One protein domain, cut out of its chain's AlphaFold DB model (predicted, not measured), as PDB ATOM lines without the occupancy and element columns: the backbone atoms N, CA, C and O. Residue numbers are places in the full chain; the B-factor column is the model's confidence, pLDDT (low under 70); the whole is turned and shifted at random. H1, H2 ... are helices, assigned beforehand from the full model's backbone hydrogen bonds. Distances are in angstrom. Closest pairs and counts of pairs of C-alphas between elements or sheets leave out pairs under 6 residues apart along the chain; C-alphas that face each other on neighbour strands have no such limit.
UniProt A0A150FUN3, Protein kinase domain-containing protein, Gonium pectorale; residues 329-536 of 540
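Overview. This is residues 329 to 536 of the 540 residues of the protein "Protein kinase domain-containing protein" of Gonium pectorale (UniProt A0A150FUN3). A long helical hairpin of H2 and H1 is continued by H3, which packs on residues 383 to 402 of H2, with short helices and a large loop region gathered at H3's end of the domain. The hairpin's turn, residues 356 to 362, sticks out at the far end. The 208 printed residues include six named helices, H1 to H6 in chain order, and no named strand, class all helix. The whole is only just loose, close to compact, with a radius of gyration of the C-alphas of 20.4 A and spans of 71 by 32 by 27 A.

Along the chain. H2, residues 361 to 403, is 62.5 A long, from C-alpha 361 at (-43.640, -3.872, -12.250) to C-alpha 403 at (1.277, -37.634, -39.648). H1, residues 329 to 356, is 40.4 A long, and H3, residues 466 to 489, 35.2 A. H4 is residues 494 to 501, H5 508 to 517 and H6 528 to 534, ending at (-13.152, -35.062, -29.646).

Arrangement. H1, H2 and H3 form an up and down bundle, each running against the one before. H3 is the hub, touching five helices. H2 touches H1 at a shallow tilt of 13 degrees, C-alphas of Ile 347 and Val 372 closest at 5.8 A. H3 touches H5, C-alphas of Gly 474 and Val 514 closest at 4.4 A. H2 touches H4, C-alphas of Ser 376 and Val 496 closest at 5.0 A, and H6, C-alphas of Ala 399 and Ala 528 closest at 4.7 A. H1 is apart from H4, H5 and H6. Every O i to N i+4 pair is within hydrogen-bond range in H1, H3, H4, H5 and H6, and 37 of 39 in H2.

Size, cuts and confidence. The C-alphas farthest apart, of Gly 358 and Met 443, are 71.6 A apart. The printed part has no cut. The link from H2 to H3, 62 residues, is long. Sixteen residues have pLDDT under 70, among them 420 to 423.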
ATOM      1  N   LEU A 329      -5.829 -15.885 -31.597       87.94
ATOM      2  CA  LEU A 329      -6.188 -15.099 -30.422       87.94
ATOM      3  C   LEU A 329      -6.904 -13.813 -30.838       87.94
ATOM      4  O   LEU A 329      -7.901 -13.436 -30.221       87.94
ATOM      5  N   GLN A 330      -6.418 -13.147 -31.884       88.00
ATOM      6  CA  GLN A 330      -7.044 -11.937 -32.412       88.00
ATOM      7  C   GLN A 330      -8.407 -12.237 -33.045       88.00
ATOM      8  O   GLN A 330      -9.385 -11.548 -32.738       88.00
ATOM      9  N   ALA A 331      -8.502 -13.306 -33.839       87.62
ATOM     10  CA  ALA A 331      -9.764 -13.781 -34.396       87.62
ATOM     11  C   ALA A 331     -10.767 -14.134 -33.284       87.62
ATOM     12  O   ALA A 331     -11.921 -13.702 -33.336       87.62
ATOM     13  N   MET A 332     -10.329 -14.833 -32.225       91.50
ATOM     14  CA  MET A 332     -11.192 -15.170 -31.087       91.50
ATOM     15  C   MET A 332     -11.712 -13.901 -30.419       91.50
ATOM     16  O   MET A 332     -12.919 -13.735 -30.273       91.50
ATOM     17  N   ARG A 333     -10.823 -12.961 -30.078       92.81
ATOM     18  CA  ARG A 333     -11.204 -11.686 -29.449       92.81
ATOM     19  C   ARG A 333     -12.206 -10.902 -30.289       92.81
ATOM     20  O   ARG A 333     -13.145 -10.336 -29.733       92.81
ATOM     21  N   SER A 334     -12.023 -10.879 -31.608       91.69
ATOM     22  CA  SER A 334     -12.942 -10.205 -32.526       91.69
ATOM     23  C   SER A 334     -14.332 -10.847 -32.511       91.69
ATOM     24  O   SER A 334     -15.331 -10.162 -32.277       91.69
ATOM     25  N   ARG A 335     -14.400 -12.176 -32.659       92.88
ATOM     26  CA  ARG A 335     -15.659 -12.936 -32.636       92.88
ATOM     27  C   ARG A 335     -16.353 -12.871 -31.274       92.88
ATOM     28  O   ARG A 335     -17.554 -12.624 -31.216       92.88
ATOM     29  N   ALA A 336     -15.607 -13.009 -30.179       95.06
ATOM     30  CA  ALA A 336     -16.141 -12.901 -28.826       95.06
ATOM     31  C   ALA A 336     -16.738 -11.517 -28.564       95.06
ATOM     32  O   ALA A 336     -17.853 -11.422 -28.058       95.06
ATOM     33  N   LYS A 337     -16.048 -10.447 -28.979       95.19
ATOM     34  CA  LYS A 337     -16.581  -9.085 -28.892       95.19
ATOM     35  C   LYS A 337     -17.889  -8.938 -29.670       95.19
ATOM     36  O   LYS A 337     -18.830  -8.346 -29.157       95.19
ATOM     37  N   ALA A 338     -17.970  -9.483 -30.884       95.69
ATOM     38  CA  ALA A 338     -19.195  -9.427 -31.679       95.69
ATOM     39  C   ALA A 338     -20.367 -10.155 -30.994       95.69
ATOM     40  O   ALA A 338     -21.470  -9.618 -30.952       95.69
ATOM     41  N   ILE A 339     -20.121 -11.338 -30.420       97.62
ATOM     42  CA  ILE A 339     -21.138 -12.120 -29.697       97.62
ATOM     43  C   ILE A 339     -21.626 -11.372 -28.455       97.62
ATOM     44  O   ILE A 339     -22.830 -11.259 -28.239       97.62
ATOM     45  N   VAL A 340     -20.700 -10.848 -27.654       97.19
ATOM     46  CA  VAL A 340     -21.021 -10.140 -26.410       97.19
ATOM     47  C   VAL A 340     -21.787  -8.846 -26.698       97.19
ATOM     48  O   VAL A 340     -22.820  -8.614 -26.084       97.19
ATOM     49  N   ASN A 341     -21.366  -8.061 -27.693       96.56
ATOM     50  CA  ASN A 341     -22.076  -6.840 -28.085       96.56
ATOM     51  C   ASN A 341     -23.488  -7.125 -28.619       96.56
ATOM     52  O   ASN A 341     -24.402  -6.334 -28.408       96.56
ATOM     53  N   ALA A 342     -23.676  -8.238 -29.335       97.62
ATOM     54  CA  ALA A 342     -24.999  -8.640 -29.802       97.62
ATOM     55  C   ALA A 342     -25.914  -9.036 -28.632       97.62
ATOM     56  O   ALA A 342     -27.087  -8.678 -28.634       97.62
ATOM     57  N   ALA A 343     -25.370  -9.734 -27.632       97.25
ATOM     58  CA  ALA A 343     -26.102 -10.111 -26.426       97.25
ATOM     59  C   ALA A 343     -26.501  -8.888 -25.586       97.25
ATOM     60  O   ALA A 343     -27.649  -8.789 -25.167       97.25
ATOM     61  N   GLU A 344     -25.579  -7.943 -25.393       96.06
ATOM     62  CA  GLU A 344     -25.830  -6.664 -24.718       96.06
ATOM     63  C   GLU A 344     -26.968  -5.892 -25.405       96.06
ATOM     64  O   GLU A 344     -27.955  -5.540 -24.763       96.06
ATOM     65  N   ALA A 345     -26.898  -5.740 -26.732       96.62
ATOM     66  CA  ALA A 345     -27.933  -5.057 -27.504       96.62
ATOM     67  C   ALA A 345     -29.307  -5.758 -27.445       96.62
ATOM     68  O   ALA A 345     -30.332  -5.081 -27.410       96.62
ATOM     69  N   GLU A 346     -29.349  -7.097 -27.438       96.38
ATOM     70  CA  GLU A 346     -30.600  -7.862 -27.292       96.38
ATOM     71  C   GLU A 346     -31.199  -7.663 -25.891       96.38
ATOM     72  O   GLU A 346     -32.394  -7.409 -25.763       96.38
ATOM     73  N   ILE A 347     -30.368  -7.696 -24.845       93.31
ATOM     74  CA  ILE A 347     -30.795  -7.457 -23.460       93.31
ATOM     75  C   ILE A 347     -31.360  -6.043 -23.285       93.31
ATOM     76  O   ILE A 347     -32.396  -5.871 -22.640       93.31
ATOM     77  N   ASP A 348     -30.701  -5.031 -23.842       93.31
ATOM     78  CA  ASP A 348     -31.154  -3.648 -23.707       93.31
ATOM     79  C   ASP A 348     -32.449  -3.389 -24.482       93.31
ATOM     80  O   ASP A 348     -33.352  -2.742 -23.953       93.31
ATOM     81  N   ALA A 349     -32.616  -3.993 -25.664       93.75
ATOM     82  CA  ALA A 349     -33.872  -3.926 -26.410       93.75
ATOM     83  C   ALA A 349     -35.058  -4.537 -25.635       93.75
ATOM     84  O   ALA A 349     -36.160  -3.987 -25.655       93.75
ATOM     85  N   GLU A 350     -34.843  -5.648 -24.922       90.75
ATOM     86  CA  GLU A 350     -35.877  -6.276 -24.085       90.75
ATOM     87  C   GLU A 350     -36.260  -5.401 -22.880       90.75
ATOM     88  O   GLU A 350     -37.442  -5.288 -22.539       90.75
ATOM     89  N   LYS A 351     -35.286  -4.721 -22.256       89.56
ATOM     90  CA  LYS A 351     -35.559  -3.752 -21.179       89.56
ATOM     91  C   LYS A 351     -36.369  -2.563 -21.695       89.56
ATOM     92  O   LYS A 351     -37.390  -2.223 -21.099       89.56
ATOM     93  N   GLU A 352     -35.962  -1.970 -22.820       91.75
ATOM     94  CA  GLU A 352     -36.671  -0.843 -23.439       91.75
ATOM     95  C   GLU A 352     -38.111  -1.218 -23.829       91.75
ATOM     96  O   GLU A 352     -39.048  -0.448 -23.599       91.75
ATOM     97  N   ALA A 353     -38.319  -2.421 -24.375       89.00
ATOM     98  CA  ALA A 353     -39.648  -2.920 -24.719       89.00
ATOM     99  C   ALA A 353     -40.543  -3.102 -23.481       89.00
ATOM    100  O   ALA A 353     -41.727  -2.747 -23.513       89.00
ATOM    101  N   ALA A 354     -39.986  -3.617 -22.381       87.19
ATOM    102  CA  ALA A 354     -40.707  -3.780 -21.122       87.19
ATOM    103  C   ALA A 354     -41.105  -2.434 -20.494       87.19
ATOM    104  O   ALA A 354     -42.227  -2.301 -19.994       87.19
ATOM    105  N   GLU A 355     -40.228  -1.427 -20.563       87.19
ATOM    106  CA  GLU A 355     -40.522  -0.057 -20.122       87.19
ATOM    107  C   GLU A 355     -41.623   0.591 -20.975       87.19
ATOM    108  O   GLU A 355     -42.579   1.159 -20.441       87.19
ATOM    109  N   ALA A 356     -41.542   0.455 -22.304       87.94
ATOM    110  CA  ALA A 356     -42.520   1.018 -23.233       87.94
ATOM    111  C   ALA A 356     -43.920   0.393 -23.097       87.94
ATOM    112  O   ALA A 356     -44.927   1.068 -23.323       87.94
ATOM    113  N   ALA A 357     -44.006  -0.883 -22.708       84.12
ATOM    114  CA  ALA A 357     -45.272  -1.591 -22.534       84.12
ATOM    115  C   ALA A 357     -46.086  -1.127 -21.309       84.12
ATOM    116  O   ALA A 357     -47.232  -1.552 -21.152       84.12
ATOM    117  N   GLY A 358     -45.526  -0.272 -20.436       75.06
ATOM    118  CA  GLY A 358     -46.209   0.212 -19.228       75.06
ATOM    119  C   GLY A 358     -46.653  -0.921 -18.297       75.06
ATOM    120  O   GLY A 358     -47.657  -0.800 -17.594       75.06
ATOM    121  N   ALA A 359     -45.952  -2.054 -18.363       63.94
ATOM    122  CA  ALA A 359     -46.343  -3.288 -17.710       63.94
ATOM    123  C   ALA A 359     -46.202  -3.187 -16.183       63.94
ATOM    124  O   ALA A 359     -45.294  -2.534 -15.666       63.94
ATOM    125  N   ASP A 360     -47.116  -3.855 -15.470       71.19
ATOM    126  CA  ASP A 360     -47.105  -3.958 -14.009       71.19
ATOM    127  C   ASP A 360     -45.708  -4.406 -13.527       71.19
ATOM    128  O   ASP A 360     -45.227  -5.445 -14.001       71.19
ATOM    129  N   PRO A 361     -45.041  -3.656 -12.624       65.88
ATOM    130  CA  PRO A 361     -43.640  -3.872 -12.250       65.88
ATOM    131  C   PRO A 361     -43.289  -5.300 -11.807       65.88
ATOM    132  O   PRO A 361     -42.133  -5.700 -11.911       65.88
ATOM    133  N   GLY A 362     -44.257  -6.090 -11.329       69.62
ATOM    134  CA  GLY A 362     -44.030  -7.493 -10.965       69.62
ATOM    135  C   GLY A 362     -43.989  -8.466 -12.153       69.62
ATOM    136  O   GLY A 362     -43.211  -9.418 -12.139       69.62
ATOM    137  N   GLY A 363     -44.812  -8.245 -13.182       71.62
ATOM    138  CA  GLY A 363     -44.912  -9.134 -14.346       71.62
ATOM    139  C   GLY A 363     -43.833  -8.871 -15.397       71.62
ATOM    140  O   GLY A 363     -43.288  -9.816 -15.969       71.62
ATOM    141  N   SER A 364     -43.482  -7.600 -15.607       76.19
ATOM    142  CA  SER A 364     -42.434  -7.191 -16.549       76.19
ATOM    143  C   SER A 364     -41.042  -7.608 -16.089       76.19
ATOM    144  O   SER A 364     -40.266  -8.127 -16.886       76.19
ATOM    145  N   ALA A 365     -40.744  -7.481 -14.794       81.25
ATOM    146  CA  ALA A 365     -39.451  -7.874 -14.240       81.25
ATOM    147  C   ALA A 365     -39.154  -9.371 -14.437       81.25
ATOM    148  O   ALA A 365     -38.031  -9.740 -14.776       81.25
ATOM    149  N   ALA A 366     -40.160 -10.239 -14.281       86.25
ATOM    150  CA  ALA A 366     -40.001 -11.677 -14.497       86.25
ATOM    151  C   ALA A 366     -39.771 -12.027 -15.978       86.25
ATOM    152  O   ALA A 366     -38.983 -12.922 -16.281       86.25
ATOM    153  N   GLN A 367     -40.434 -11.318 -16.897       85.69
ATOM    154  CA  GLN A 367     -40.252 -11.505 -18.339       85.69
ATOM    155  C   GLN A 367     -38.863 -11.052 -18.796       85.69
ATOM    156  O   GLN A 367     -38.180 -11.809 -19.483       85.69
ATOM    157  N   VAL A 368     -38.415  -9.873 -18.352       88.75
ATOM    158  CA  VAL A 368     -37.067  -9.361 -18.644       88.75
ATOM    159  C   VAL A 368     -36.002 -10.300 -18.080       88.75
ATOM    160  O   VAL A 368     -35.073 -10.656 -18.794       88.75
ATOM    161  N   ALA A 369     -36.154 -10.774 -16.839       91.62
ATOM    162  CA  ALA A 369     -35.213 -11.728 -16.251       91.62
ATOM    163  C   ALA A 369     -35.120 -13.035 -17.062       91.62
ATOM    164  O   ALA A 369     -34.023 -13.518 -17.328       91.62
ATOM    165  N   ALA A 370     -36.256 -13.584 -17.506       93.00
ATOM    166  CA  ALA A 370     -36.269 -14.782 -18.344       93.00
ATOM    167  C   ALA A 370     -35.607 -14.551 -19.715       93.00
ATOM    168  O   ALA A 370     -34.896 -15.429 -20.207       93.00
ATOM    169  N   ALA A 371     -35.819 -13.377 -20.322       92.38
ATOM    170  CA  ALA A 371     -35.176 -12.999 -21.576       92.38
ATOM    171  C   ALA A 371     -33.655 -12.875 -21.410       92.38
ATOM    172  O   ALA A 371     -32.911 -13.478 -22.183       92.38
ATOM    173  N   VAL A 372     -33.194 -12.186 -20.359       93.69
ATOM    174  CA  VAL A 372     -31.767 -12.047 -20.025       93.69
ATOM    175  C   VAL A 372     -31.105 -13.418 -19.893       93.69
ATOM    176  O   VAL A 372     -30.131 -13.677 -20.596       93.69
ATOM    177  N   THR A 373     -31.688 -14.345 -19.126       95.88
ATOM    178  CA  THR A 373     -31.149 -15.709 -19.002       95.88
ATOM    179  C   THR A 373     -31.073 -16.431 -20.351       95.88
ATOM    180  O   THR A 373     -30.055 -17.047 -20.676       95.88
ATOM    181  N   ALA A 374     -32.109 -16.331 -21.190       96.50
ATOM    182  CA  ALA A 374     -32.115 -16.974 -22.504       96.50
ATOM    183  C   ALA A 374     -31.044 -16.405 -23.455       96.50
ATOM    184  O   ALA A 374     -30.417 -17.162 -24.210       96.50
ATOM    185  N   VAL A 375     -30.816 -15.087 -23.426       97.56
ATOM    186  CA  VAL A 375     -29.748 -14.422 -24.187       97.56
ATOM    187  C   VAL A 375     -28.380 -14.839 -23.654       97.56
ATOM    188  O   VAL A 375     -27.524 -15.253 -24.441       97.56
ATOM    189  N   SER A 376     -28.197 -14.834 -22.331       96.94
ATOM    190  CA  SER A 376     -26.960 -15.242 -21.665       96.94
ATOM    191  C   SER A 376     -26.553 -16.672 -22.029       96.94
ATOM    192  O   SER A 376     -25.408 -16.923 -22.415       96.94
ATOM    193  N   GLU A 377     -27.491 -17.622 -22.005       97.19
ATOM    194  CA  GLU A 377     -27.216 -18.999 -22.424       97.19
ATOM    195  C   GLU A 377     -26.817 -19.106 -23.898       97.19
ATOM    196  O   GLU A 377     -25.938 -19.895 -24.260       97.19
ATOM    197  N   ARG A 378     -27.479 -18.348 -24.779       97.69
ATOM    198  CA  ARG A 378     -27.180 -18.351 -26.217       97.69
ATOM    199  C   ARG A 378     -25.790 -17.777 -26.478       97.69
ATOM    200  O   ARG A 378     -25.023 -18.377 -27.236       97.69
ATOM    201  N   ALA A 379     -25.451 -16.670 -25.822       98.00
ATOM    202  CA  ALA A 379     -24.140 -16.040 -25.897       98.00
ATOM    203  C   ALA A 379     -23.039 -16.981 -25.390       98.00
ATOM    204  O   ALA A 379     -22.066 -17.219 -26.104       98.00
ATOM    205  N   ALA A 380     -23.229 -17.605 -24.222       98.00
ATOM    206  CA  ALA A 380     -22.284 -18.573 -23.666       98.00
ATOM    207  C   ALA A 380     -22.054 -19.767 -24.610       98.00
ATOM    208  O   ALA A 380     -20.908 -20.107 -24.902       98.00
ATOM    209  N   ARG A 381     -23.125 -20.364 -25.160       97.50
ATOM    210  CA  ARG A 381     -23.014 -21.447 -26.157       97.50
ATOM    211  C   ARG A 381     -22.256 -21.006 -27.412       97.50
ATOM    212  O   ARG A 381     -21.444 -21.767 -27.929       97.50
ATOM    213  N   SER A 382     -22.488 -19.781 -27.879       97.75
ATOM    214  CA  SER A 382     -21.846 -19.240 -29.087       97.75
ATOM    215  C   SER A 382     -20.356 -18.955 -28.869       97.75
ATOM    216  O   SER A 382     -19.532 -19.229 -29.745       97.75
ATOM    217  N   LEU A 383     -19.991 -18.458 -27.683       97.44
ATOM    218  CA  LEU A 383     -18.598 -18.277 -27.274       97.44
ATOM    219  C   LEU A 383     -17.864 -19.619 -27.199       97.44
ATOM    220  O   LEU A 383     -16.791 -19.751 -27.782       97.44
ATOM    221  N   VAL A 384     -18.455 -20.633 -26.554       96.69
ATOM    222  CA  VAL A 384     -17.851 -21.976 -26.489       96.69
ATOM    223  C   VAL A 384     -17.684 -22.571 -27.882       96.69
ATOM    224  O   VAL A 384     -16.591 -23.027 -28.202       96.69
ATOM    225  N   ALA A 385     -18.710 -22.502 -28.735       95.00
ATOM    226  CA  ALA A 385     -18.632 -23.012 -30.102       95.00
ATOM    227  C   ALA A 385     -17.499 -22.350 -30.907       95.00
ATOM    228  O   ALA A 385     -16.792 -23.025 -31.649       95.00
ATOM    229  N   THR A 386     -17.276 -21.045 -30.710       93.88
ATOM    230  CA  THR A 386     -16.162 -20.316 -31.341       93.88
ATOM    231  C   THR A 386     -14.804 -20.855 -30.888       93.88
ATOM    232  O   THR A 386     -13.900 -21.031 -31.705       93.88
ATOM    233  N   VAL A 387     -14.647 -21.137 -29.590       95.25
ATOM    234  CA  VAL A 387     -13.402 -21.707 -29.056       95.25
ATOM    235  C   VAL A 387     -13.208 -23.147 -29.538       95.25
ATOM    236  O   VAL A 387     -12.105 -23.497 -29.957       95.25
ATOM    237  N   GLU A 388     -14.261 -23.970 -29.537       94.25
ATOM    238  CA  GLU A 388     -14.220 -25.342 -30.058       94.25
ATOM    239  C   GLU A 388     -13.820 -25.379 -31.542       94.25
ATOM    240  O   GLU A 388     -12.970 -26.184 -31.918       94.25
ATOM    241  N   GLU A 389     -14.367 -24.483 -32.372       91.12
ATOM    242  CA  GLU A 389     -14.012 -24.355 -33.793       91.12
ATOM    243  C   GLU A 389     -12.512 -24.071 -33.970       91.12
ATOM    244  O   GLU A 389     -11.829 -24.755 -34.735       91.12
ATOM    245  N   MET A 390     -11.980 -23.095 -33.229       90.56
ATOM    246  CA  MET A 390     -10.573 -22.701 -33.324       90.56
ATOM    247  C   MET A 390      -9.632 -23.807 -32.855       90.56
ATOM    248  O   MET A 390      -8.696 -24.168 -33.568       90.56
ATOM    249  N   VAL A 391      -9.897 -24.387 -31.684       94.12
ATOM    250  CA  VAL A 391      -9.072 -25.470 -31.133       94.12
ATOM    251  C   VAL A 391      -9.170 -26.719 -32.007       94.12
ATOM    252  O   VAL A 391      -8.157 -27.376 -32.245       94.12
ATOM    253  N   GLY A 392     -10.352 -27.031 -32.545       92.44
ATOM    254  CA  GLY A 392     -10.542 -28.131 -33.487       92.44
ATOM    255  C   GLY A 392      -9.719 -27.948 -34.764       92.44
ATOM    256  O   GLY A 392      -9.065 -28.887 -35.221       92.44
ATOM    257  N   ALA A 393      -9.673 -26.727 -35.304       89.75
ATOM    258  CA  ALA A 393      -8.850 -26.407 -36.467       89.75
ATOM    259  C   ALA A 393      -7.341 -26.517 -36.160       89.75
ATOM    260  O   ALA A 393      -6.589 -27.070 -36.968       89.75
ATOM    261  N   MET A 394      -6.902 -26.067 -34.977       92.31
ATOM    262  CA  MET A 394      -5.524 -26.251 -34.498       92.31
ATOM    263  C   MET A 394      -5.165 -27.738 -34.366       92.31
ATOM    264  O   MET A 394      -4.117 -28.170 -34.847       92.31
ATOM    265  N   ALA A 395      -6.056 -28.541 -33.778       93.75
ATOM    266  CA  ALA A 395      -5.881 -29.982 -33.618       93.75
ATOM    267  C   ALA A 395      -5.739 -30.697 -34.971       93.75
ATOM    268  O   ALA A 395      -4.847 -31.525 -35.150       93.75
ATOM    269  N   ALA A 396      -6.572 -30.336 -35.952       90.75
ATOM    270  CA  ALA A 396      -6.522 -30.903 -37.297       90.75
ATOM    271  C   ALA A 396      -5.230 -30.542 -38.053       90.75
ATOM    272  O   ALA A 396      -4.718 -31.348 -38.838       90.75
ATOM    273  N   ALA A 397      -4.682 -29.344 -37.830       89.00
ATOM    274  CA  ALA A 397      -3.393 -28.956 -38.397       89.00
ATOM    275  C   ALA A 397      -2.230 -29.712 -37.733       89.00
ATOM    276  O   ALA A 397      -1.353 -30.222 -38.433       89.00
ATOM    277  N   LEU A 398      -2.261 -29.869 -36.406       91.31
ATOM    278  CA  LEU A 398      -1.282 -30.684 -35.683       91.31
ATOM    279  C   LEU A 398      -1.332 -32.153 -36.100       91.31
ATOM    280  O   LEU A 398      -0.286 -32.755 -36.307       91.31
ATOM    281  N   ALA A 399      -2.522 -32.723 -36.287       91.75
ATOM    282  CA  ALA A 399      -2.675 -34.101 -36.744       91.75
ATOM    283  C   ALA A 399      -1.988 -34.332 -38.101       91.75
ATOM    284  O   ALA A 399      -1.306 -35.339 -38.289       91.75
ATOM    285  N   GLN A 400      -2.109 -33.373 -39.026       88.38
ATOM    286  CA  GLN A 400      -1.400 -33.414 -40.308       88.38
ATOM    287  C   GLN A 400       0.119 -33.318 -40.117       88.38
ATOM    288  O   GLN A 400       0.852 -34.118 -40.695       88.38
ATOM    289  N   LEU A 401       0.595 -32.389 -39.283       87.00
ATOM    290  CA  LEU A 401       2.021 -32.238 -38.981       87.00
ATOM    291  C   LEU A 401       2.613 -33.517 -38.362       87.00
ATOM    292  O   LEU A 401       3.666 -33.997 -38.785       87.00
ATOM    293  N   HIS A 402       1.906 -34.110 -37.402       89.88
ATOM    294  CA  HIS A 402       2.304 -35.344 -36.729       89.88
ATOM    295  C   HIS A 402       2.308 -36.539 -37.683       89.88
ATOM    296  O   HIS A 402       3.233 -37.350 -37.633       89.88
ATOM    297  N   GLY A 403       1.332 -36.617 -38.594       86.12
ATOM    298  CA  GLY A 403       1.277 -37.634 -39.648       86.12
ATOM    299  C   GLY A 403       2.457 -37.571 -40.625       86.12
ATOM    300  O   GLY A 403       2.836 -38.590 -41.199       86.12
ATOM    301  N   LEU A 404       3.083 -36.399 -40.769       83.81
ATOM    302  CA  LEU A 404       4.317 -36.210 -41.537       83.81
ATOM    303  C   LEU A 404       5.590 -36.526 -40.734       83.81
ATOM    304  O   LEU A 404       6.686 -36.463 -41.288       83.81
ATOM    305  N   GLY A 405       5.464 -36.881 -39.453       84.00
ATOM    306  CA  GLY A 405       6.599 -37.170 -38.581       84.00
ATOM    307  C   GLY A 405       7.315 -35.909 -38.105       84.00
ATOM    308  O   GLY A 405       8.544 -35.857 -38.131       84.00
ATOM    309  N   PHE A 406       6.561 -34.889 -37.696       85.38
ATOM    310  CA  PHE A 406       7.096 -33.659 -37.109       85.38
ATOM    311  C   PHE A 406       6.433 -33.335 -35.766       85.38
ATOM    312  O   PHE A 406       5.357 -33.847 -35.456       85.38
ATOM    313  N   VAL A 407       7.097 -32.487 -34.981       87.69
ATOM    314  CA  VAL A 407       6.601 -31.844 -33.751       87.69
ATOM    315  C   VAL A 407       6.634 -30.334 -33.965       87.69
ATOM    316  O   VAL A 407       7.601 -29.838 -34.539       87.69
ATOM    317  N   ALA A 408       5.591 -29.618 -33.537       86.94
ATOM    318  CA  ALA A 408       5.499 -28.162 -33.672       86.94
ATOM    319  C   ALA A 408       6.360 -27.423 -32.638       86.94
ATOM    320  O   ALA A 408       6.900 -26.369 -32.949       86.94
ATOM    321  N   SER A 409       6.480 -27.971 -31.425       84.44
ATOM    322  CA  SER A 409       7.245 -27.469 -30.268       84.44
ATOM    323  C   SER A 409       6.758 -26.151 -29.654       84.44
ATOM    324  O   SER A 409       6.822 -26.021 -28.434       84.44
ATOM    325  N   ASP A 410       6.228 -25.216 -30.449       87.50
ATOM    326  CA  ASP A 410       5.655 -23.939 -29.995       87.50
ATOM    327  C   ASP A 410       4.206 -23.746 -30.478       87.50
ATOM    328  O   ASP A 410       3.843 -22.741 -31.099       87.50
ATOM    329  N   ASN A 411       3.356 -24.741 -30.213       89.81
ATOM    330  CA  ASN A 411       1.931 -24.654 -30.520       89.81
ATOM    331  C   ASN A 411       1.220 -23.671 -29.571       89.81
ATOM    332  O   ASN A 411       1.079 -23.935 -28.375       89.81
ATOM    333  N   LYS A 412       0.743 -22.548 -30.114       91.50
ATOM    334  CA  LYS A 412      -0.001 -21.510 -29.386       91.50
ATOM    335  C   LYS A 412      -0.949 -20.756 -30.325       91.50
ATOM    336  O   LYS A 412      -0.706 -20.750 -31.531       91.50
ATOM    337  N   PRO A 413      -1.971 -20.043 -29.812       91.25
ATOM    338  CA  PRO A 413      -2.936 -19.338 -30.659       91.25
ATOM    339  C   PRO A 413      -2.298 -18.306 -31.605       91.25
ATOM    340  O   PRO A 413      -2.763 -18.135 -32.726       91.25
ATOM    341  N   ALA A 414      -1.206 -17.661 -31.177       87.50
ATOM    342  CA  ALA A 414      -0.459 -16.698 -31.991       87.50
ATOM    343  C   ALA A 414       0.281 -17.336 -33.186       87.50
ATOM    344  O   ALA A 414       0.565 -16.646 -34.159       87.50
ATOM    345  N   ASN A 415       0.559 -18.644 -33.127       89.12
ATOM    346  CA  ASN A 415       1.232 -19.403 -34.187       89.12
ATOM    347  C   ASN A 415       0.239 -20.197 -35.055       89.12
ATOM    348  O   ASN A 415       0.619 -21.140 -35.750       89.12
ATOM    349  N   PHE A 416      -1.045 -19.841 -35.008       88.75
ATOM    350  CA  PHE A 416      -2.063 -20.416 -35.874       88.75
ATOM    351  C   PHE A 416      -2.886 -19.314 -36.522       88.75
ATOM    352  O   PHE A 416      -3.491 -18.491 -35.831       88.75
ATOM    353  N   LEU A 417      -2.942 -19.348 -37.850       85.81
ATOM    354  CA  LEU A 417      -3.788 -18.488 -38.662       85.81
ATOM    355  C   LEU A 417      -5.065 -19.252 -39.030       85.81
ATOM    356  O   LEU A 417      -4.983 -20.242 -39.766       85.81
ATOM    357  N   PRO A 418      -6.244 -18.826 -38.549       83.06
ATOM    358  CA  PRO A 418      -7.505 -19.444 -38.932       83.06
ATOM    359  C   PRO A 418      -7.738 -19.327 -40.438       83.06
ATOM    360  O   PRO A 418      -7.532 -18.269 -41.042       83.06
ATOM    361  N   GLY A 419      -8.183 -20.425 -41.048       78.88
ATOM    362  CA  GLY A 419      -8.567 -20.420 -42.451       78.88
ATOM    363  C   GLY A 419      -9.826 -19.584 -42.643       78.88
ATOM    364  O   GLY A 419     -10.757 -19.628 -41.834       78.88
ATOM    365  N   ALA A 420      -9.882 -18.819 -43.728       69.19
ATOM    366  CA  ALA A 420     -11.090 -18.070 -44.037       69.19
ATOM    367  C   ALA A 420     -12.264 -19.008 -44.360       69.19
ATOM    368  O   ALA A 420     -12.079 -20.051 -44.984       69.19
ATOM    369  N   ARG A 421     -13.492 -18.611 -43.988       65.94
ATOM    370  CA  ARG A 421     -14.748 -19.296 -44.373       65.94
ATOM    371  C   ARG A 421     -14.793 -20.792 -44.004       65.94
ATOM    372  O   ARG A 421     -15.350 -21.591 -44.752       65.94
ATOM    373  N   GLY A 422     -14.194 -21.173 -42.875       60.47
ATOM    374  CA  GLY A 422     -14.091 -22.581 -42.462       60.47
ATOM    375  C   GLY A 422     -13.047 -23.381 -43.249       60.47
ATOM    376  O   GLY A 422     -13.064 -24.611 -43.237       60.47
ATOM    377  N   GLY A 423     -12.153 -22.693 -43.966       64.75
ATOM    378  CA  GLY A 423     -10.990 -23.279 -44.618       64.75
ATOM    379  C   GLY A 423      -9.981 -23.839 -43.615       64.75
ATOM    380  O   GLY A 423     -10.049 -23.590 -42.410       64.75
ATOM    381  N   ARG A 424      -9.009 -24.607 -44.119       70.25
ATOM    382  CA  ARG A 424      -7.937 -25.157 -43.279       70.25
ATOM    383  C   ARG A 424      -7.118 -24.009 -42.692       70.25
ATOM    384  O   ARG A 424      -6.627 -23.171 -43.444       70.25
ATOM    385  N   GLY A 425      -6.968 -23.985 -41.371       75.19
ATOM    386  CA  GLY A 425      -6.027 -23.076 -40.729       75.19
ATOM    387  C   GLY A 425      -4.578 -23.499 -40.960       75.19
ATOM    388  O   GLY A 425      -4.293 -24.643 -41.325       75.19
ATOM    389  N   LEU A 426      -3.670 -22.548 -40.774       81.38
ATOM    390  CA  LEU A 426      -2.247 -22.689 -41.043       81.38
ATOM    391  C   LEU A 426      -1.461 -22.561 -39.739       81.38
ATOM    392  O   LEU A 426      -1.550 -21.540 -39.058       81.38
ATOM    393  N   LEU A 427      -0.662 -23.580 -39.424       82.25
ATOM    394  CA  LEU A 427       0.389 -23.464 -38.413       82.25
ATOM    395  C   LEU A 427       1.535 -22.629 -38.988       82.25
ATOM    396  O   LEU A 427       2.010 -22.895 -40.095       82.25
ATOM    397  N   THR A 428       1.964 -21.623 -38.238       79.81
ATOM    398  CA  THR A 428       3.072 -20.734 -38.590       79.81
ATOM    399  C   THR A 428       4.261 -20.964 -37.663       79.81
ATOM    400  O   THR A 428       4.193 -21.793 -36.762       79.81
ATOM    401  N   ASP A 429       5.344 -20.216 -37.882       77.06
ATOM    402  CA  ASP A 429       6.572 -20.288 -37.078       77.06
ATOM    403  C   ASP A 429       7.316 -21.631 -37.216       77.06
ATOM    404  O   ASP A 429       7.526 -22.396 -36.275       77.06
ATOM    405  N   SER A 430       7.722 -21.934 -38.455       60.47
ATOM    406  CA  SER A 430       8.399 -23.186 -38.819       60.47
ATOM    407  C   SER A 430       9.755 -23.397 -38.140       60.47
ATOM    408  O   SER A 430      10.306 -24.490 -38.230       60.47
ATOM    409  N   GLU A 431      10.314 -22.374 -37.487       60.00
ATOM    410  CA  GLU A 431      11.596 -22.465 -36.781       60.00
ATOM    411  C   GLU A 431      11.523 -23.392 -35.558       60.00
ATOM    412  O   GLU A 431      12.537 -23.961 -35.155       60.00
ATOM    413  N   ALA A 432      10.324 -23.595 -35.004       62.62
ATOM    414  CA  ALA A 432      10.080 -24.507 -33.888       62.62
ATOM    415  C   ALA A 432       9.814 -25.964 -34.330       62.62
ATOM    416  O   ALA A 432       9.771 -26.874 -33.493       62.62
ATOM    417  N   VAL A 433       9.664 -26.209 -35.638       70.62
ATOM    418  CA  VAL A 433       9.270 -27.516 -36.174       70.62
ATOM    419  C   VAL A 433      10.473 -28.440 -36.323       70.62
ATOM    420  O   VAL A 433      11.445 -28.129 -37.010       70.62
ATOM    421  N   GLU A 434      10.379 -29.637 -35.747       72.69
ATOM    422  CA  GLU A 434      11.462 -30.619 -35.775       72.69
ATOM    423  C   GLU A 434      10.982 -32.004 -36.226       72.69
ATOM    424  O   GLU A 434       9.886 -32.433 -35.847       72.69
ATOM    425  N   PRO A 435      11.781 -32.738 -37.026       77.31
ATOM    426  CA  PRO A 435      11.441 -34.093 -37.435       77.31
ATOM    427  C   PRO A 435      11.459 -35.032 -36.227       77.31
ATOM    428  O   PRO A 435      12.439 -35.115 -35.488       77.31
ATOM    429  N   CYS A 436      10.373 -35.768 -36.052       74.62
ATOM    430  CA  CYS A 436      10.097 -36.664 -34.944       74.62
ATOM    431  C   CYS A 436       9.284 -37.842 -35.480       74.62
ATOM    432  O   CYS A 436       8.135 -37.693 -35.895       74.62
ATOM    433  N   GLY A 437       9.873 -39.035 -35.471       64.94
ATOM    434  CA  GLY A 437       9.118 -40.255 -35.710       64.94
ATOM    435  C   GLY A 437       8.025 -40.456 -34.651       64.94
ATOM    436  O   GLY A 437       8.120 -39.914 -33.547       64.94
ATOM    437  N   PRO A 438       7.004 -41.276 -34.939       62.88
ATOM    438  CA  PRO A 438       5.989 -41.616 -33.949       62.88
ATOM    439  C   PRO A 438       6.661 -42.179 -32.688       62.88
ATOM    440  O   PRO A 438       7.469 -43.107 -32.760       62.88
ATOM    441  N   HIS A 439       6.352 -41.579 -31.535       67.12
ATOM    442  CA  HIS A 439       6.945 -41.884 -30.220       67.12
ATOM    443  C   HIS A 439       8.443 -41.559 -30.056       67.12
ATOM    444  O   HIS A 439       9.043 -41.925 -29.041       67.12
ATOM    445  N   GLN A 440       9.062 -40.858 -31.008       75.75
ATOM    446  CA  GLN A 440      10.453 -40.434 -30.893       75.75
ATOM    447  C   GLN A 440      10.591 -39.284 -29.894       75.75
ATOM    448  O   GLN A 440       9.847 -38.307 -29.934       75.75
ATOM    449  N   VAL A 441      11.596 -39.393 -29.026       78.44
ATOM    450  CA  VAL A 441      11.962 -38.337 -28.079       78.44
ATOM    451  C   VAL A 441      12.982 -37.415 -28.723       78.44
ATOM    452  O   VAL A 441      14.063 -37.866 -29.114       78.44
ATOM    453  N   LEU A 442      12.666 -36.127 -28.788       74.56
ATOM    454  CA  LEU A 442      13.640 -35.095 -29.121       74.56
ATOM    455  C   LEU A 442      14.219 -34.518 -27.827       74.56
ATOM    456  O   LEU A 442      13.487 -34.219 -26.884       74.56
ATOM    457  N   MET A 443      15.546 -34.411 -27.765       78.00
ATOM    458  CA  MET A 443      16.261 -33.919 -26.584       78.00
ATOM    459  C   MET A 443      16.465 -32.401 -26.666       78.00
ATOM    460  O   MET A 443      16.790 -31.875 -27.730       78.00
ATOM    461  N   GLY A 444      16.351 -31.711 -25.530       73.12
ATOM    462  CA  GLY A 444      16.569 -30.265 -25.408       73.12
ATOM    463  C   GLY A 444      15.281 -29.488 -25.116       73.12
ATOM    464  O   GLY A 444      14.189 -30.045 -25.120       73.12
ATOM    465  N   CYS A 445      15.408 -28.184 -24.847       64.31
ATOM    466  CA  CYS A 445      14.271 -27.301 -24.549       64.31
ATOM    467  C   CYS A 445      13.505 -26.905 -25.817       64.31
ATOM    468  O   CYS A 445      12.285 -27.036 -25.856       64.31
ATOM    469  N   GLY A 446      14.222 -26.575 -26.896       65.00
ATOM    470  CA  GLY A 446      13.607 -26.183 -28.169       65.00
ATOM    471  C   GLY A 446      12.991 -24.797 -28.058       65.00
ATOM    472  O   GLY A 446      13.090 -24.159 -27.011       65.00
ATOM    473  N   LEU A 447      12.377 -24.327 -29.140       71.38
ATOM    474  CA  LEU A 447      11.582 -23.106 -29.103       71.38
ATOM    475  C   LEU A 447      10.191 -23.480 -28.590       71.38
ATOM    476  O   LEU A 447       9.507 -24.288 -29.207       71.38
ATOM    477  N   HIS A 448       9.824 -22.958 -27.421       78.31
ATOM    478  CA  HIS A 448       8.487 -23.083 -26.854       78.31
ATOM    479  C   HIS A 448       8.169 -21.872 -25.979       78.31
ATOM    480  O   HIS A 448       9.047 -21.271 -25.357       78.31
ATOM    481  N   THR A 449       6.887 -21.548 -25.881       85.25
ATOM    482  CA  THR A 449       6.369 -20.534 -24.968       85.25
ATOM    483  C   THR A 449       6.003 -21.196 -23.640       85.25
ATOM    484  O   THR A 449       5.128 -22.060 -23.606       85.25
ATOM    485  N   THR A 450       6.645 -20.790 -22.537       87.56
ATOM    486  CA  THR A 450       6.530 -21.424 -21.202       87.56
ATOM    487  C   THR A 450       5.088 -21.684 -20.761       87.56
ATOM    488  O   THR A 450       4.779 -22.752 -20.246       87.56
ATOM    489  N   ASP A 451       4.191 -20.741 -21.037       89.81
ATOM    490  CA  ASP A 451       2.761 -20.794 -20.714       89.81
ATOM    491  C   ASP A 451       1.973 -21.939 -21.374       89.81
ATOM    492  O   ASP A 451       0.846 -22.230 -20.970       89.81
ATOM    493  N   TYR A 452       2.533 -22.542 -22.421       94.00
ATOM    494  CA  TYR A 452       1.928 -23.624 -23.195       94.00
ATOM    495  C   TYR A 452       2.750 -24.911 -23.115       94.00
ATOM    496  O   TYR A 452       2.275 -25.961 -23.547       94.00
ATOM    497  N   ALA A 453       3.964 -24.843 -22.573       91.88
ATOM    498  CA  ALA A 453       4.893 -25.955 -22.550       91.88
ATOM    499  C   ALA A 453       4.393 -27.086 -21.644       91.88
ATOM    500  O   ALA A 453       3.882 -26.868 -20.542       91.88
ATOM    501  N   ALA A 454       4.561 -28.316 -22.121       93.75
ATOM    502  CA  ALA A 454       4.311 -29.509 -21.338       93.75
ATOM    503  C   ALA A 454       5.351 -29.652 -20.212       93.75
ATOM    504  O   ALA A 454       6.488 -29.199 -20.371       93.75
ATOM    505  N   PRO A 455       5.030 -30.329 -19.093       93.00
ATOM    506  CA  PRO A 455       5.948 -30.468 -17.964       93.00
ATOM    507  C   PRO A 455       7.289 -31.084 -18.364       93.00
ATOM    508  O   PRO A 455       8.330 -30.677 -17.863       93.00
ATOM    509  N   GLU A 456       7.281 -32.035 -19.300       91.44
ATOM    510  CA  GLU A 456       8.495 -32.681 -19.797       91.44
ATOM    511  C   GLU A 456       9.391 -31.777 -20.661       91.44
ATOM    512  O   GLU A 456      10.570 -32.086 -20.834       91.44
ATOM    513  N   GLN A 457       8.867 -30.660 -21.178       89.50
ATOM    514  CA  GLN A 457       9.637 -29.663 -21.931       89.50
ATOM    515  C   GLN A 457      10.367 -28.677 -21.006       89.50
ATOM    516  O   GLN A 457      11.237 -27.934 -21.463       89.50
ATOM    517  N   ILE A 458      10.041 -28.688 -19.710       87.44
ATOM    518  CA  ILE A 458      10.573 -27.780 -18.698       87.44
ATOM    519  C   ILE A 458      11.524 -28.556 -17.770       87.44
ATOM    520  O   ILE A 458      11.281 -29.705 -17.405       87.44
ATOM    521  N   GLY A 459      12.623 -27.925 -17.353       79.44
ATOM    522  CA  GLY A 459      13.528 -28.458 -16.328       79.44
ATOM    523  C   GLY A 459      14.905 -28.876 -16.844       79.44
ATOM    524  O   GLY A 459      15.377 -28.392 -17.868       79.44
ATOM    525  N   TRP A 460      15.587 -29.741 -16.083       67.06
ATOM    526  CA  TRP A 460      17.016 -30.050 -16.269       67.06
ATOM    527  C   TRP A 460      17.318 -30.955 -17.473       67.06
ATOM    528  O   TRP A 460      18.407 -30.898 -18.037       67.06
ATOM    529  N   ASN A 461      16.369 -31.805 -17.871       80.56
ATOM    530  CA  ASN A 461      16.528 -32.701 -19.016       80.56
ATOM    531  C   ASN A 461      15.281 -32.650 -19.907       80.56
ATOM    532  O   ASN A 461      14.509 -33.613 -19.923       80.56
ATOM    533  N   PRO A 462      15.057 -31.509 -20.577       84.62
ATOM    534  CA  PRO A 462      13.846 -31.270 -21.336       84.62
ATOM    535  C   PRO A 462      13.754 -32.212 -22.539       84.62
ATOM    536  O   PRO A 462      14.754 -32.532 -23.197       84.62
ATOM    537  N   ARG A 463      12.534 -32.680 -22.786       85.81
ATOM    538  CA  ARG A 463      12.178 -33.634 -23.833       85.81
ATOM    539  C   ARG A 463      10.948 -33.136 -24.570       85.81
ATOM    540  O   ARG A 463      10.018 -32.633 -23.950       85.81
ATOM    541  N   ARG A 464      10.931 -33.324 -25.886       85.44
ATOM    542  CA  ARG A 464       9.785 -32.991 -26.738       85.44
ATOM    543  C   ARG A 464       9.230 -34.239 -27.408       85.44
ATOM    544  O   ARG A 464       9.985 -35.122 -27.826       85.44
ATOM    545  N   TYR A 465       7.906 -34.266 -27.512       88.81
ATOM    546  CA  TYR A 465       7.108 -35.331 -28.103       88.81
ATOM    547  C   TYR A 465       5.957 -34.717 -28.903       88.81
ATOM    548  O   TYR A 465       5.508 -33.616 -28.597       88.81
ATOM    549  N   GLN A 466       5.366 -35.482 -29.817       92.81
ATOM    550  CA  GLN A 466       4.058 -35.130 -30.393       92.81
ATOM    551  C   GLN A 466       2.984 -34.957 -29.303       92.81
ATOM    552  O   GLN A 466       2.144 -34.067 -29.371       92.81
ATOM    553  N   ALA A 467       3.067 -35.747 -28.228       93.81
ATOM    554  CA  ALA A 467       2.212 -35.609 -27.050       93.81
ATOM    555  C   ALA A 467       2.455 -34.310 -26.249       93.81
ATOM    556  O   ALA A 467       1.596 -33.917 -25.459       93.81
ATOM    557  N   SER A 468       3.597 -33.636 -26.433       93.62
ATOM    558  CA  SER A 468       3.843 -32.309 -25.856       93.62
ATOM    559  C   SER A 468       3.042 -31.236 -26.597       93.62
ATOM    560  O   SER A 468       2.419 -30.403 -25.950       93.62
ATOM    561  N   ASP A 469       2.928 -31.321 -27.930       94.12
ATOM    562  CA  ASP A 469       2.057 -30.417 -28.702       94.12
ATOM    563  C   ASP A 469       0.581 -30.556 -28.289       94.12
ATOM    564  O   ASP A 469      -0.157 -29.569 -28.262       94.12
ATOM    565  N   VAL A 470       0.149 -31.775 -27.935       96.50
ATOM    566  CA  VAL A 470      -1.209 -32.043 -27.429       96.50
ATOM    567  C   VAL A 470      -1.431 -31.387 -26.066       96.50
ATOM    568  O   VAL A 470      -2.484 -30.797 -25.839       96.50
ATOM    569  N   TRP A 471      -0.439 -31.404 -25.174       97.12
ATOM    570  CA  TRP A 471      -0.525 -30.633 -23.932       97.12
ATOM    571  C   TRP A 471      -0.701 -29.140 -24.227       97.12
ATOM    572  O   TRP A 471      -1.605 -28.501 -23.683       97.12
ATOM    573  N   SER A 472       0.123 -28.593 -25.126       96.12
ATOM    574  CA  SER A 472       0.028 -27.193 -25.541       96.12
ATOM    575  C   SER A 472      -1.335 -26.863 -26.149       96.12
ATOM    576  O   SER A 472      -1.873 -25.792 -25.881       96.12
ATOM    577  N   LEU A 473      -1.944 -27.790 -26.894       96.62
ATOM    578  CA  LEU A 473      -3.305 -27.660 -27.421       96.62
ATOM    579  C   LEU A 473      -4.354 -27.548 -26.298       96.62
ATOM    580  O   LEU A 473      -5.237 -26.695 -26.375       96.62
ATOM    581  N   GLY A 474      -4.221 -28.334 -25.225       97.94
ATOM    582  CA  GLY A 474      -5.036 -28.181 -24.013       97.94
ATOM    583  C   GLY A 474      -4.860 -26.803 -23.363       97.94
ATOM    584  O   GLY A 474      -5.842 -26.129 -23.046       97.94
ATOM    585  N   SER A 475      -3.619 -26.319 -23.259       97.50
ATOM    586  CA  SER A 475      -3.329 -24.966 -22.760       97.50
ATOM    587  C   SER A 475      -3.948 -23.873 -23.642       97.50
ATOM    588  O   SER A 475      -4.445 -22.872 -23.121       97.50
ATOM    589  N   CYS A 476      -3.970 -24.066 -24.966       96.56
ATOM    590  CA  CYS A 476      -4.643 -23.167 -25.909       96.56
ATOM    591  C   CYS A 476      -6.149 -23.112 -25.650       96.56
ATOM    592  O   CYS A 476      -6.694 -22.020 -25.508       96.56
ATOM    593  N   ALA A 477      -6.806 -24.270 -25.546       97.25
ATOM    594  CA  ALA A 477      -8.243 -24.357 -25.294       97.25
ATOM    595  C   ALA A 477      -8.646 -23.639 -24.003       97.25
ATOM    596  O   ALA A 477      -9.560 -22.813 -24.006       97.25
ATOM    597  N   PHE A 478      -7.905 -23.881 -22.920       97.00
ATOM    598  CA  PHE A 478      -8.151 -23.231 -21.638       97.00
ATOM    599  C   PHE A 478      -7.967 -21.708 -21.705       97.00
ATOM    600  O   PHE A 478      -8.827 -20.953 -21.248       97.00
ATOM    601  N   LYS A 479      -6.868 -21.230 -22.306       96.25
ATOM    602  CA  LYS A 479      -6.593 -19.788 -22.416       96.25
ATOM    603  C   LYS A 479      -7.602 -19.073 -23.318       96.25
ATOM    604  O   LYS A 479      -8.038 -17.980 -22.966       96.25
ATOM    605  N   LEU A 480      -8.018 -19.677 -24.431       96.38
ATOM    606  CA  LEU A 480      -9.052 -19.107 -25.303       96.38
ATOM    607  C   LEU A 480     -10.419 -19.053 -24.602       96.38
ATOM    608  O   LEU A 480     -11.100 -18.033 -24.690       96.38
ATOM    609  N   LEU A 481     -10.792 -20.087 -23.840       96.94
ATOM    610  CA  LEU A 481     -12.010 -20.063 -23.022       96.94
ATOM    611  C   LEU A 481     -11.961 -18.950 -21.964       96.94
ATOM    612  O   LEU A 481     -12.938 -18.221 -21.788       96.94
ATOM    613  N   LYS A 482     -10.817 -18.774 -21.293       95.25
ATOM    614  CA  LYS A 482     -10.616 -17.684 -20.329       95.25
ATOM    615  C   LYS A 482     -10.763 -16.315 -20.992       95.25
ATOM    616  O   LYS A 482     -11.423 -15.438 -20.445       95.25
ATOM    617  N   GLU A 483     -10.187 -16.126 -22.174       95.25
ATOM    618  CA  GLU A 483     -10.325 -14.877 -22.926       95.25
ATOM    619  C   GLU A 483     -11.786 -14.610 -23.339       95.25
ATOM    620  O   GLU A 483     -12.225 -13.461 -23.279       95.25
ATOM    621  N   ALA A 484     -12.564 -15.643 -23.685       95.69
ATOM    622  CA  ALA A 484     -13.995 -15.513 -23.968       95.69
ATOM    623  C   ALA A 484     -14.798 -15.107 -22.717       95.69
ATOM    624  O   ALA A 484     -15.633 -14.204 -22.781       95.69
ATOM    625  N   ALA A 485     -14.495 -15.708 -21.563       95.44
ATOM    626  CA  ALA A 485     -15.095 -15.333 -20.282       95.44
ATOM    627  C   ALA A 485     -14.757 -13.884 -19.887       95.44
ATOM    628  O   ALA A 485     -15.633 -13.121 -19.482       95.44
ATOM    629  N   MET A 486     -13.506 -13.463 -20.102       94.38
ATOM    630  CA  MET A 486     -13.080 -12.079 -19.887       94.38
ATOM    631  C   MET A 486     -13.776 -11.091 -20.829       94.38
ATOM    632  O   MET A 486     -14.006  -9.950 -20.439       94.38
ATOM    633  N   ALA A 487     -14.097 -11.487 -22.063       94.50
ATOM    634  CA  ALA A 487     -14.846 -10.634 -22.983       94.50
ATOM    635  C   ALA A 487     -16.264 -10.350 -22.466       94.50
ATOM    636  O   ALA A 487     -16.687  -9.199 -22.507       94.50
ATOM    637  N   ALA A 488     -16.951 -11.365 -21.934       95.06
ATOM    638  CA  ALA A 488     -18.265 -11.202 -21.314       95.06
ATOM    639  C   ALA A 488     -18.201 -10.333 -20.048       95.06
ATOM    640  O   ALA A 488     -18.988  -9.405 -19.897       95.06
ATOM    641  N   TRP A 489     -17.219 -10.585 -19.178       94.25
ATOM    642  CA  TRP A 489     -17.034  -9.813 -17.946       94.25
ATOM    643  C   TRP A 489     -16.762  -8.324 -18.203       94.25
ATOM    644  O   TRP A 489     -17.303  -7.477 -17.507       94.25
ATOM    645  N   ARG A 490     -15.971  -7.977 -19.230       93.00
ATOM    646  CA  ARG A 490     -15.689  -6.568 -19.579       93.00
ATOM    647  C   ARG A 490     -16.914  -5.773 -20.045       93.00
ATOM    648  O   ARG A 490     -16.799  -4.558 -20.149       93.00
ATOM    649  N   GLN A 491     -18.007  -6.451 -20.381       92.88
ATOM    650  CA  GLN A 491     -19.259  -5.861 -20.864       92.88
ATOM    651  C   GLN A 491     -20.397  -6.091 -19.857       92.88
ATOM    652  O   GLN A 491     -21.560  -6.151 -20.241       92.88
ATOM    653  N   ASP A 492     -20.051  -6.307 -18.583       93.81
ATOM    654  CA  ASP A 492     -20.991  -6.502 -17.476       93.81
ATOM    655  C   ASP A 492     -22.008  -7.647 -17.701       93.81
ATOM    656  O   ASP A 492     -23.076  -7.696 -17.090       93.81
ATOM    657  N   LEU A 493     -21.669  -8.630 -18.548       94.62
ATOM    658  CA  LEU A 493     -22.469  -9.841 -18.766       94.62
ATOM    659  C   LEU A 493     -22.064 -10.946 -17.776       94.62
ATOM    660  O   LEU A 493     -21.570 -12.013 -18.161       94.62
ATOM    661  N   ASP A 494     -22.276 -10.693 -16.483       94.31
ATOM    662  CA  ASP A 494     -21.873 -11.594 -15.393       94.31
ATOM    663  C   ASP A 494     -22.488 -12.994 -15.501       94.31
ATOM    664  O   ASP A 494     -21.819 -13.990 -15.218       94.31
ATOM    665  N   GLU A 495     -23.736 -13.101 -15.964       95.06
ATOM    666  CA  GLU A 495     -24.407 -14.393 -16.145       95.06
ATOM    667  C   GLU A 495     -23.732 -15.234 -17.241       95.06
ATOM    668  O   GLU A 495     -23.514 -16.431 -17.054       95.06
ATOM    669  N   VAL A 496     -23.299 -14.615 -18.345       96.88
ATOM    670  CA  VAL A 496     -22.524 -15.294 -19.399       96.88
ATOM    671  C   VAL A 496     -21.186 -15.785 -18.842       96.88
ATOM    672  O   VAL A 496     -20.814 -16.940 -19.050       96.88
ATOM    673  N   ASN A 497     -20.473 -14.935 -18.098       95.75
ATOM    674  CA  ASN A 497     -19.208 -15.292 -17.450       95.75
ATOM    675  C   ASN A 497     -19.384 -16.453 -16.449       95.75
ATOM    676  O   ASN A 497     -18.585 -17.391 -16.438       95.75
ATOM    677  N   ALA A 498     -20.455 -16.433 -15.650       94.62
ATOM    678  CA  ALA A 498     -20.788 -17.499 -14.709       94.62
ATOM    679  C   ALA A 498     -21.104 -18.821 -15.426       94.62
ATOM    680  O   ALA A 498     -20.588 -19.868 -15.033       94.62
ATOM    681  N   LEU A 499     -21.879 -18.779 -16.516       96.56
ATOM    682  CA  LEU A 499     -22.193 -19.956 -17.330       96.56
ATOM    683  C   LEU A 499     -20.937 -20.596 -17.932       96.56
ATOM    684  O   LEU A 499     -20.811 -21.818 -17.920       96.56
ATOM    685  N   LEU A 500     -19.982 -19.794 -18.415       95.62
ATOM    686  CA  LEU A 500     -18.718 -20.296 -18.968       95.62
ATOM    687  C   LEU A 500     -17.814 -20.963 -17.919       95.62
ATOM    688  O   LEU A 500     -17.016 -21.830 -18.274       95.62
ATOM    689  N   LYS A 501     -17.935 -20.576 -16.645       91.56
ATOM    690  CA  LYS A 501     -17.178 -21.151 -15.518       91.56
ATOM    691  C   LYS A 501     -17.904 -22.309 -14.827       91.56
ATOM    692  O   LYS A 501     -17.302 -22.997 -14.002       91.56
ATOM    693  N   ALA A 502     -19.185 -22.523 -15.122       91.81
ATOM    694  CA  ALA A 502     -19.985 -23.546 -14.464       91.81
ATOM    695  C   ALA A 502     -19.480 -24.963 -14.828       91.81
ATOM    696  O   ALA A 502     -19.361 -25.268 -16.015       91.81
ATOM    697  N   PRO A 503     -19.255 -25.869 -13.850       86.44
ATOM    698  CA  PRO A 503     -18.695 -27.204 -14.106       86.44
ATOM    699  C   PRO A 503     -19.501 -28.056 -15.096       86.44
ATOM    700  O   PRO A 503     -18.930 -28.788 -15.892       86.44
ATOM    701  N   ASN A 504     -20.830 -27.927 -15.061       90.38
ATOM    702  CA  ASN A 504     -21.759 -28.609 -15.970       90.38
ATOM    703  C   ASN A 504     -22.392 -27.631 -16.975       90.38
ATOM    704  O   ASN A 504     -23.492 -27.865 -17.472       90.38
ATOM    705  N   GLY A 505     -21.739 -26.487 -17.191       91.81
ATOM    706  CA  GLY A 505     -22.194 -25.443 -18.095       91.81
ATOM    707  C   GLY A 505     -21.855 -25.736 -19.558       91.81
ATOM    708  O   GLY A 505     -21.346 -26.809 -19.893       91.81
ATOM    709  N   PRO A 506     -22.085 -24.757 -20.449       95.19
ATOM    710  CA  PRO A 506     -21.783 -24.883 -21.873       95.19
ATOM    711  C   PRO A 506     -20.336 -25.295 -22.182       95.19
ATOM    712  O   PRO A 506     -20.099 -25.927 -23.204       95.19
ATOM    713  N   SER A 507     -19.376 -24.962 -21.315       95.75
ATOM    714  CA  SER A 507     -17.944 -25.232 -21.500       95.75
ATOM    715  C   SER A 507     -17.487 -26.620 -21.032       95.75
ATOM    716  O   SER A 507     -16.325 -26.960 -21.251       95.75
ATOM    717  N   ALA A 508     -18.361 -27.438 -20.429       94.44
ATOM    718  CA  ALA A 508     -17.983 -28.709 -19.796       94.44
ATOM    719  C   ALA A 508     -17.192 -29.638 -20.736       94.44
ATOM    720  O   ALA A 508     -16.114 -30.111 -20.387       94.44
ATOM    721  N   ARG A 509     -17.659 -29.810 -21.979       94.25
ATOM    722  CA  ARG A 509     -16.972 -30.629 -22.993       94.25
ATOM    723  C   ARG A 509     -15.568 -30.114 -23.321       94.25
ATOM    724  O   ARG A 509     -14.649 -30.907 -23.518       94.25
ATOM    725  N   LEU A 510     -15.393 -28.794 -23.386       95.50
ATOM    726  CA  LEU A 510     -14.095 -28.179 -23.649       95.50
ATOM    727  C   LEU A 510     -13.151 -28.345 -22.447       95.50
ATOM    728  O   LEU A 510     -11.959 -28.566 -22.635       95.50
ATOM    729  N   LEU A 511     -13.673 -28.299 -21.219       95.56
ATOM    730  CA  LEU A 511     -12.898 -28.574 -20.006       95.56
ATOM    731  C   LEU A 511     -12.474 -30.049 -19.920       95.56
ATOM    732  O   LEU A 511     -11.318 -30.328 -19.602       95.56
ATOM    733  N   ASP A 512     -13.347 -30.985 -20.297       95.81
ATOM    734  CA  ASP A 512     -12.999 -32.408 -20.419       95.81
ATOM    735  C   ASP A 512     -11.899 -32.629 -21.470       95.81
ATOM    736  O   ASP A 512     -10.964 -33.410 -21.263       95.81
ATOM    737  N   PHE A 513     -11.968 -31.899 -22.589       97.06
ATOM    738  CA  PHE A 513     -10.923 -31.892 -23.611       97.06
ATOM    739  C   PHE A 513      -9.580 -31.379 -23.066       97.06
ATOM    740  O   PHE A 513      -8.545 -32.011 -23.302       97.06
ATOM    741  N   VAL A 514      -9.583 -30.273 -22.310       97.69
ATOM    742  CA  VAL A 514      -8.381 -29.732 -21.652       97.69
ATOM    743  C   VAL A 514      -7.774 -30.784 -20.723       97.69
ATOM    744  O   VAL A 514      -6.584 -31.083 -20.834       97.69
ATOM    745  N   ALA A 515      -8.594 -31.401 -19.869       97.00
ATOM    746  CA  ALA A 515      -8.152 -32.423 -18.926       97.00
ATOM    747  C   ALA A 515      -7.554 -33.655 -19.628       97.00
ATOM    748  O   ALA A 515      -6.531 -34.186 -19.192       97.00
ATOM    749  N   ALA A 516      -8.147 -34.100 -20.740       97.88
ATOM    750  CA  ALA A 516      -7.612 -35.204 -21.534       97.88
ATOM    751  C   ALA A 516      -6.245 -34.863 -22.154       97.88
ATOM    752  O   ALA A 516      -5.317 -35.673 -22.095       97.88
ATOM    753  N   CYS A 517      -6.104 -33.659 -22.712       98.00
ATOM    754  CA  CYS A 517      -4.859 -33.187 -23.317       98.00
ATOM    755  C   CYS A 517      -3.731 -32.997 -22.292       98.00
ATOM    756  O   CYS A 517      -2.564 -33.225 -22.609       98.00
ATOM    757  N   GLN A 518      -4.068 -32.606 -21.061       97.44
ATOM    758  CA  GLN A 518      -3.113 -32.268 -20.003       97.44
ATOM    759  C   GLN A 518      -2.897 -33.394 -18.978       97.44
ATOM    760  O   GLN A 518      -2.519 -33.152 -17.831       97.44
ATOM    761  N   ARG A 519      -3.082 -34.659 -19.373       97.06
ATOM    762  CA  ARG A 519      -2.703 -35.789 -18.512       97.06
ATOM    763  C   ARG A 519      -1.195 -35.809 -18.270       97.06
ATOM    764  O   ARG A 519      -0.390 -35.675 -19.194       97.06
ATOM    765  N   HIS A 520      -0.795 -36.015 -17.017       93.19
ATOM    766  CA  HIS A 520       0.620 -36.058 -16.637       93.19
ATOM    767  C   HIS A 520       1.360 -37.256 -17.239       93.19
ATOM    768  O   HIS A 520       2.538 -37.149 -17.581       93.19
ATOM    769  N   VAL A 521       0.675 -38.390 -17.395       93.12
ATOM    770  CA  VAL A 521       1.233 -39.560 -18.070       93.12
ATOM    771  C   VAL A 521       1.152 -39.330 -19.578       93.12
ATOM    772  O   VAL A 521       0.071 -39.325 -20.159       93.12
ATOM    773  N   ILE A 522       2.310 -39.153 -20.221       91.56
ATOM    774  CA  ILE A 522       2.424 -38.806 -21.651       91.56
ATOM    775  C   ILE A 522       1.617 -39.762 -22.546       91.56
ATOM    776  O   ILE A 522       0.948 -39.314 -23.469       91.56
ATOM    777  N   GLY A 523       1.654 -41.068 -22.259       90.38
ATOM    778  CA  GLY A 523       0.946 -42.090 -23.039       90.38
ATOM    779  C   GLY A 523      -0.570 -42.140 -22.828       90.38
ATOM    780  O   GLY A 523      -1.243 -42.873 -23.540       90.38
ATOM    781  N   GLU A 524      -1.108 -41.395 -21.860       95.50
ATOM    782  CA  GLU A 524      -2.554 -41.303 -21.631       95.50
ATOM    783  C   GLU A 524      -3.191 -40.103 -22.335       95.50
ATOM    784  O   GLU A 524      -4.422 -40.028 -22.385       95.50
ATOM    785  N   ARG A 525      -2.381 -39.159 -22.837       96.38
ATOM    786  CA  ARG A 525      -2.864 -38.037 -23.648       96.38
ATOM    787  C   ARG A 525      -3.365 -38.578 -24.996       96.38
ATOM    788  O   ARG A 525      -2.747 -39.502 -25.529       96.38
ATOM    789  N   PRO A 526      -4.441 -38.013 -25.568       97.12
ATOM    790  CA  PRO A 526      -4.865 -38.376 -26.913       97.12
ATOM    791  C   PRO A 526      -3.787 -38.001 -27.938       97.12
ATOM    792  O   PRO A 526      -2.960 -37.117 -27.716       97.12
ATOM    793  N   THR A 527      -3.810 -38.641 -29.098       96.00
ATOM    794  CA  THR A 527      -3.111 -38.142 -30.289       96.00
ATOM    795  C   THR A 527      -3.777 -36.859 -30.798       96.00
ATOM    796  O   THR A 527      -4.948 -36.606 -30.522       96.00
ATOM    797  N   ALA A 528      -3.077 -36.049 -31.602       93.62
ATOM    798  CA  ALA A 528      -3.685 -34.855 -32.201       93.62
ATOM    799  C   ALA A 528      -4.908 -35.185 -33.086       93.62
ATOM    800  O   ALA A 528      -5.860 -34.408 -33.142       93.62
ATOM    801  N   ALA A 529      -4.920 -36.358 -33.731       94.00
ATOM    802  CA  ALA A 529      -6.062 -36.834 -34.511       94.00
ATOM    803  C   ALA A 529      -7.273 -37.177 -33.623       94.00
ATOM    804  O   ALA A 529      -8.396 -36.781 -33.930       94.00
ATOM    805  N   GLU A 530      -7.052 -37.866 -32.500       96.31
ATOM    806  CA  GLU A 530      -8.106 -38.137 -31.512       96.31
ATOM    807  C   GLU A 530      -8.615 -36.840 -30.873       96.31
ATOM    808  O   GLU A 530      -9.822 -36.655 -30.746       96.31
ATOM    809  N   ALA A 531      -7.716 -35.905 -30.552       95.56
ATOM    810  CA  ALA A 531      -8.064 -34.584 -30.041       95.56
ATOM    811  C   ALA A 531      -8.957 -33.806 -31.031       95.56
ATOM    812  O   ALA A 531      -9.972 -33.236 -30.632       95.56
ATOM    813  N   ALA A 532      -8.643 -33.834 -32.330       92.50
ATOM    814  CA  ALA A 532      -9.494 -33.230 -33.356       92.50
ATOM    815  C   ALA A 532     -10.888 -33.882 -33.403       92.50
ATOM    816  O   ALA A 532     -11.902 -33.181 -33.450       92.50
ATOM    817  N   ALA A 533     -10.953 -35.215 -33.314       92.44
ATOM    818  CA  ALA A 533     -12.214 -35.956 -33.295       92.44
ATOM    819  C   ALA A 533     -13.070 -35.639 -32.054       92.44
ATOM    820  O   ALA A 533     -14.292 -35.520 -32.166       92.44
ATOM    821  N   MET A 534     -12.450 -35.433 -30.884       93.50
ATOM    822  CA  MET A 534     -13.152 -35.062 -29.646       93.50
ATOM    823  C   MET A 534     -13.950 -33.762 -29.780       93.50
ATOM    824  O   MET A 534     -15.021 -33.650 -29.181       93.50
ATOM    825  N   LEU A 535     -13.474 -32.804 -30.581       88.94
ATOM    826  CA  LEU A 535     -14.127 -31.510 -30.814       88.94
ATOM    827  C   LEU A 535     -15.036 -31.500 -32.052       88.94
ATOM    828  O   LEU A 535     -15.599 -30.470 -32.402       88.94
ATOM    829  N   GLY A 536     -15.254 -32.654 -32.690       73.62
ATOM    830  CA  GLY A 536     -16.072 -32.740 -33.902       73.62
ATOM    831  C   GLY A 536     -15.382 -32.166 -35.139       73.62
ATOM    832  O   GLY A 536     -16.048 -31.916 -36.144       73.62
TER     833      GLY A 536